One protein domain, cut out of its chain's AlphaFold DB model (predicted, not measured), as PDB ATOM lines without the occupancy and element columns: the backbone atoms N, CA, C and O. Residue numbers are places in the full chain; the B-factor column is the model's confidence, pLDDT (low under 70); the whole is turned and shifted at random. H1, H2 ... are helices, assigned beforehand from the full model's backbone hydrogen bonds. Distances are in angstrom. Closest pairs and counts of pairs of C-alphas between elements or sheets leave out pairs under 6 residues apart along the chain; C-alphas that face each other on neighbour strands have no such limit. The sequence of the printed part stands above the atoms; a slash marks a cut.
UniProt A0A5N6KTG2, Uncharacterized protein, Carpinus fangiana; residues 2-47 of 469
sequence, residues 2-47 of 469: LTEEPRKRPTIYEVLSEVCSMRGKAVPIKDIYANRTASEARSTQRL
ATOM      1  N   LEU A   2     219.993 230.411 250.498       71.88
ATOM      2  CA  LEU A   2     219.337 230.911 249.280       71.88
ATOM      3  C   LEU A   2     219.422 229.846 248.178       71.88
ATOM      4  O   LEU A   2     220.513 229.466 247.761       71.88
ATOM      5  N   THR A   3     218.269 229.371 247.720       79.94
ATOM      6  CA  THR A   3     218.145 228.476 246.569       79.94
ATOM      7  C   THR A   3     218.127 229.312 245.295       79.94
ATOM      8  O   THR A   3     217.096 229.881 244.937       79.94
ATOM      9  N   GLU A   4     219.267 229.422 244.619       86.12
ATOM     10  CA  GLU A   4     219.321 230.037 243.293       86.12
ATOM     11  C   GLU A   4     218.711 229.115 242.226       86.12
ATOM     12  O   GLU A   4     218.995 227.919 242.165       86.12
ATOM     13  N   GLU A   5     217.869 229.671 241.354       87.50
ATOM     14  CA  GLU A   5     217.332 228.935 240.211       87.50
ATOM     15  C   GLU A   5     218.426 228.759 239.143       87.50
ATOM     16  O   GLU A   5     218.923 229.763 238.623       87.50
ATOM     17  N   PRO A   6     218.757 227.528 238.701       82.00
ATOM     18  CA  PRO A   6     219.824 227.305 237.719       82.00
ATOM     19  C   PRO A   6     219.625 228.033 236.381       82.00
ATOM     20  O   PRO A   6     220.592 228.290 235.672       82.00
ATOM     21  N   ARG A   7     218.373 228.374 236.039       80.38
ATOM     22  CA  ARG A   7     217.994 229.121 234.825       80.38
ATOM     23  C   ARG A   7     218.216 230.634 234.927       80.38
ATOM     24  O   ARG A   7     218.185 231.296 233.900       80.38
ATOM     25  N   LYS A   8     218.407 231.170 236.138       86.19
ATOM     26  CA  LYS A   8     218.675 232.593 236.412       86.19
ATOM     27  C   LYS A   8     220.163 232.876 236.654       86.19
ATOM     28  O   LYS A   8     220.517 233.992 237.019       86.19
ATOM     29  N   ARG A   9     221.036 231.877 236.478       88.19
ATOM     30  CA  ARG A   9     222.487 232.064 236.574       88.19
ATOM     31  C   ARG A   9     222.965 232.920 235.393       88.19
ATOM     32  O   ARG A   9     222.713 232.513 234.257       88.19
ATOM     33  N   PRO A  10     223.643 234.057 235.634       91.75
ATOM     34  CA  PRO A  10     224.117 234.918 234.559       91.75
ATOM     35  C   PRO A  10     225.168 234.199 233.711       91.75
ATOM     36  O   PRO A  10     225.923 233.351 234.205       91.75
ATOM     37  N   THR A  11     225.232 234.533 232.426       92.62
ATOM     38  CA  THR A  11     226.245 233.962 231.534       92.62
ATOM     39  C   THR A  11     227.638 234.505 231.863       92.62
ATOM     40  O   THR A  11     227.806 235.598 232.405       92.62
ATOM     41  N   ILE A  12     228.684 233.754 231.497       92.06
ATOM     42  CA  ILE A  12     230.075 234.210 231.677       92.06
ATOM     43  C   ILE A  12     230.314 235.525 230.914       92.06
ATOM     44  O   ILE A  12     231.084 236.370 231.369       92.06
ATOM     45  N   TYR A  13     229.631 235.721 229.781       94.44
ATOM     46  CA  TYR A  13     229.711 236.960 229.016       94.44
ATOM     47  C   TYR A  13     229.036 238.136 229.736       94.44
ATOM     48  O   TYR A  13     229.663 239.187 229.844       94.44
ATOM     49  N   GLU A  14     227.833 237.961 230.295       93.56
ATOM     50  CA  GLU A  14     227.157 238.993 231.101       93.56
ATOM     51  C   GLU A  14     228.047 239.480 232.251       93.56
ATOM     52  O   GLU A  14     228.349 240.673 232.322       93.56
ATOM     53  N   VAL A  15     228.559 238.562 233.080       95.25
ATOM     54  CA  VAL A  15     229.427 238.893 234.226       95.25
ATOM     55  C   VAL A  15     230.696 239.627 233.780       95.25
ATOM     56  O   VAL A  15     231.098 240.623 234.387       95.25
ATOM     57  N   LEU A  16     231.337 239.177 232.695       95.62
ATOM     58  CA  LEU A  16     232.508 239.868 232.148       95.62
ATOM     59  C   LEU A  16     232.148 241.248 231.585       95.62
ATOM     60  O   LEU A  16     232.934 242.180 231.754       95.62
ATOM     61  N   SER A  17     230.984 241.399 230.950       95.31
ATOM     62  CA  SER A  17     230.511 242.672 230.402       95.31
ATOM     63  C   SER A  17     230.223 243.704 231.493       95.31
ATOM     64  O   SER A  17     230.632 244.858 231.359       95.31
ATOM     65  N   GLU A  18     229.638 243.282 232.614       95.81
ATOM     66  CA  GLU A  18     229.379 244.122 233.782       95.81
ATOM     67  C   GLU A  18     230.695 244.574 234.434       95.81
ATOM     68  O   GLU A  18     230.930 245.770 234.622       95.81
ATOM     69  N   VAL A  19     231.623 243.639 234.679       96.88
ATOM     70  CA  VAL A  19     232.947 243.943 235.248       96.88
ATOM     71  C   VAL A  19     233.786 244.835 234.326       96.88
ATOM     72  O   VAL A  19     234.525 245.696 234.808       96.88
ATOM     73  N   CYS A  20     233.687 244.667 233.005       96.81
ATOM     74  CA  CYS A  20     234.357 245.540 232.041       96.81
ATOM     75  C   CYS A  20     233.723 246.940 232.003       96.81
ATOM     76  O   CYS A  20     234.458 247.929 232.027       96.81
ATOM     77  N   SER A  21     232.390 247.030 232.065       96.69
ATOM     78  CA  SER A  21     231.646 248.297 232.126       96.69
ATOM     79  C   SER A  21     231.989 249.094 233.387       96.69
ATOM     80  O   SER A  21     232.362 250.261 233.285       96.69
ATOM     81  N   MET A  22     232.002 248.451 234.562       96.50
ATOM     82  CA  MET A  22     232.448 249.065 235.825       96.50
ATOM     83  C   MET A  22     233.904 249.560 235.783       96.50
ATOM     84  O   MET A  22     234.284 250.446 236.543       96.50
ATOM     85  N   ARG A  23     234.737 248.985 234.909       96.06
ATOM     86  CA  ARG A  23     236.150 249.357 234.729       96.06
ATOM     87  C   ARG A  23     236.387 250.324 233.565       96.06
ATOM     88  O   ARG A  23     237.545 250.647 233.306       96.06
ATOM     89  N   GLY A  24     235.340 250.749 232.851       95.81
ATOM     90  CA  GLY A  24     235.453 251.599 231.662       95.81
ATOM     91  C   GLY A  24     236.242 250.957 230.512       95.81
ATOM     92  O   GLY A  24     236.883 251.665 229.739       95.81
ATOM     93  N   LYS A  25     236.256 249.620 230.417       95.19
ATOM     94  CA  LYS A  25     236.995 248.867 229.389       95.19
ATOM     95  C   LYS A  25     236.029 248.148 228.454       95.19
ATOM     96  O   LYS A  25     235.001 247.644 228.890       95.19
ATOM     97  N   ALA A  26     236.381 248.057 227.174       94.12
ATOM     98  CA  ALA A  26     235.655 247.216 226.227       94.12
ATOM     99  C   ALA A  26     235.878 245.724 226.543       94.12
ATOM    100  O   ALA A  26     236.973 245.331 226.951       94.12
ATOM    101  N   VAL A  27     234.853 244.894 226.327       94.00
ATOM    102  CA  VAL A  27     234.954 243.437 226.491       94.00
ATOM    103  C   VAL A  27     235.822 242.869 225.355       94.00
ATOM    104  O   VAL A  27     235.477 243.060 224.191       94.00
ATOM    105  N   PRO A  28     236.942 242.174 225.641       92.75
ATOM    106  CA  PRO A  28     237.868 241.695 224.606       92.75
ATOM    107  C   PRO A  28     237.437 240.368 223.953       92.75
ATOM    108  O   PRO A  28     238.128 239.849 223.078       92.75
ATOM    109  N   ILE A  29     236.323 239.792 224.404       91.06
ATOM    110  CA  ILE A  29     235.779 238.498 223.980       91.06
ATOM    111  C   ILE A  29     234.418 238.761 223.325       91.06
ATOM    112  O   ILE A  29     233.730 239.707 223.695       91.06
ATOM    113  N   LYS A  30     234.032 237.949 222.337       91.69
ATOM    114  CA  LYS A  30     232.713 238.030 221.687       91.69
ATOM    115  C   LYS A  30     231.663 237.281 222.503       91.69
ATOM    116  O   LYS A  30     231.989 236.275 223.131       91.69
ATOM    117  N   ASP A  31     230.407 237.708 222.424       92.31
ATOM    118  CA  ASP A  31     229.306 236.938 222.997       92.31
ATOM    119  C   ASP A  31     229.104 235.626 222.218       92.31
ATOM    120  O   ASP A  31     228.672 235.619 221.064       92.31
ATOM    121  N   ILE A  32     229.459 234.510 222.855       88.38
ATOM    122  CA  ILE A  32     229.256 233.148 222.337       88.38
ATOM    123  C   ILE A  32     227.912 232.543 222.771       88.38
ATOM    124  O   ILE A  32     227.576 231.438 222.349       88.38
ATOM    125  N   TYR A  33     227.149 233.240 223.615       85.00
ATOM    126  CA  TYR A  33     225.851 232.810 224.131       85.00
ATOM    127  C   TYR A  33     224.690 233.449 223.357       85.00
ATOM    128  O   TYR A  33     223.697 232.765 223.123       85.00
ATOM    129  N   ALA A  34     224.839 234.687 222.867       82.88
ATOM    130  CA  ALA A  34     223.811 235.410 222.101       82.88
ATOM    131  C   ALA A  34     223.211 234.626 220.916       82.88
ATOM    132  O   ALA A  34     222.009 234.692 220.672       82.88
ATOM    133  N   ASN A  35     224.034 233.868 220.183       75.88
ATOM    134  CA  ASN A  35     223.592 233.101 219.009       75.88
ATOM    135  C   ASN A  35     223.176 231.657 219.340       75.88
ATOM    136  O   ASN A  35     222.810 230.896 218.441       75.88
ATOM    137  N   ARG A  36     223.253 231.243 220.611       77.25
ATOM    138  CA  ARG A  36     223.061 229.846 220.998       77.25
ATOM    139  C   ARG A  36     221.580 229.512 221.118       77.25
ATOM    140  O   ARG A  36     220.942 229.759 222.140       77.25
ATOM    141  N   THR A  37     221.029 228.894 220.077       68.38
ATOM    142  CA  THR A  37     219.640 228.409 220.100       68.38
ATOM    143  C   THR A  37     219.428 227.402 221.243       68.38
ATOM    144  O   THR A  37     220.298 226.582 221.544       68.38
ATOM    145  N   ALA A  38     218.250 227.415 221.879       63.50
ATOM    146  CA  ALA A  38     217.947 226.528 223.013       63.50
ATOM    147  C   ALA A  38     218.072 225.022 222.669       63.50
ATOM    148  O   ALA A  38     218.352 224.191 223.536       63.50
ATOM    149  N   SER A  39     217.916 224.680 221.388       59.66
ATOM    150  CA  SER A  39     218.200 223.372 220.788       59.66
ATOM    151  C   SER A  39     219.665 222.945 220.913       59.66
ATOM    152  O   SER A  39     219.936 221.788 221.217       59.66
ATOM    153  N   GLU A  40     220.621 223.857 220.741       63.06
ATOM    154  CA  GLU A  40     222.056 223.556 220.794       63.06
ATOM    155  C   GLU A  40     222.552 223.326 222.231       63.06
ATOM    156  O   GLU A  40     223.416 222.483 222.478       63.06
ATOM    157  N   ALA A  41     221.961 224.022 223.208       60.31
ATOM    158  CA  ALA A  41     222.197 223.752 224.626       60.31
ATOM    159  C   ALA A  41     221.746 222.327 225.006       60.31
ATOM    160  O   ALA A  41     222.507 221.587 225.637       60.31
ATOM    161  N   ARG A  42     220.554 221.910 224.547       59.12
ATOM    162  CA  ARG A  42     220.054 220.531 224.706       59.12
ATOM    163  C   ARG A  42     220.899 219.508 223.945       59.12
ATOM    164  O   ARG A  42     221.150 218.435 224.482       59.12
ATOM    165  N   SER A  43     221.368 219.849 222.741       56.72
ATOM    166  CA  SER A  43     222.239 218.988 221.931       56.72
ATOM    167  C   SER A  43     223.520 218.628 222.683       56.72
ATOM    168  O   SER A  43     223.795 217.453 222.871       56.72
ATOM    169  N   THR A  44     224.235 219.601 223.265       58.50
ATOM    170  CA  THR A  44     225.456 219.307 224.051       58.50
ATOM    171  C   THR A  44     225.223 218.575 225.378       58.50
ATOM    172  O   THR A  44     226.181 218.078 225.961       58.50
ATOM    173  N   GLN A  45     223.983 218.517 225.878       60.72
ATOM    174  CA  GLN A  45     223.629 217.700 227.048       60.72
ATOM    175  C   GLN A  45     223.198 216.278 226.670       60.72
ATOM    176  O   GLN A  45     223.194 215.397 227.528       60.72
ATOM    177  N   ARG A  46     222.868 216.021 225.398       56.19
ATOM    178  CA  ARG A  46     222.709 214.664 224.885       56.19
ATOM    179  C   ARG A  46     224.054 214.159 224.371       56.19
ATOM    180  O   ARG A  46     224.692 214.766 223.519       56.19
ATOM    181  N   LEU A  47     224.463 212.990 224.863       52.38
ATOM    182  CA  LEU A  47     225.439 212.158 224.158       52.38
ATOM    183  C   LEU A  47     224.957 211.965 222.707       52.38
ATOM    184  O   LEU A  47     223.739 211.897 222.510       52.38
TER     185      LEU A  47
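Overview. This is residues 2 to 47 of the 469 residues of an uncharacterized protein of Carpinus fangiana (UniProt A0A5N6KTG2). A free first arm, residues 2 to 10, leads into helix H1; the chain then folds back past H1 in a long link, residues 23 to 37, and runs on to the short helix H2, far from H1. H2 and the residues near it stick out, with residues 35 to 40 and 42 to 47 standing free. The printed part has 46 residues with two named helices, H1 then H2, and no named strand; it is all helix by class, though under half of the residues are in named elements. It is loose, with a radius of gyration of the C-alphas of 13.6 A, and flat, spanning 40 by 30 by 14 A.

Arrangement. H1, residues 12 to 22, and H2, residues 38 to 45, are apart. In both helices every O i to N i+4 pair is within hydrogen-bond range.

Along the chain. H1 begins at C-alpha 12 (230.075, 234.210, 231.677) and measures 15.6 A from first to last C-alpha. H2 measures 11.2 A and ends at C-alpha 45 (223.629, 217.700, 227.048).

Size, cuts and confidence. The two C-alphas farthest apart, those of Gly 24 and Leu 47, are 41.4 A apart. The printed part has no cut. Residues 37 to 47 have pLDDT under 70.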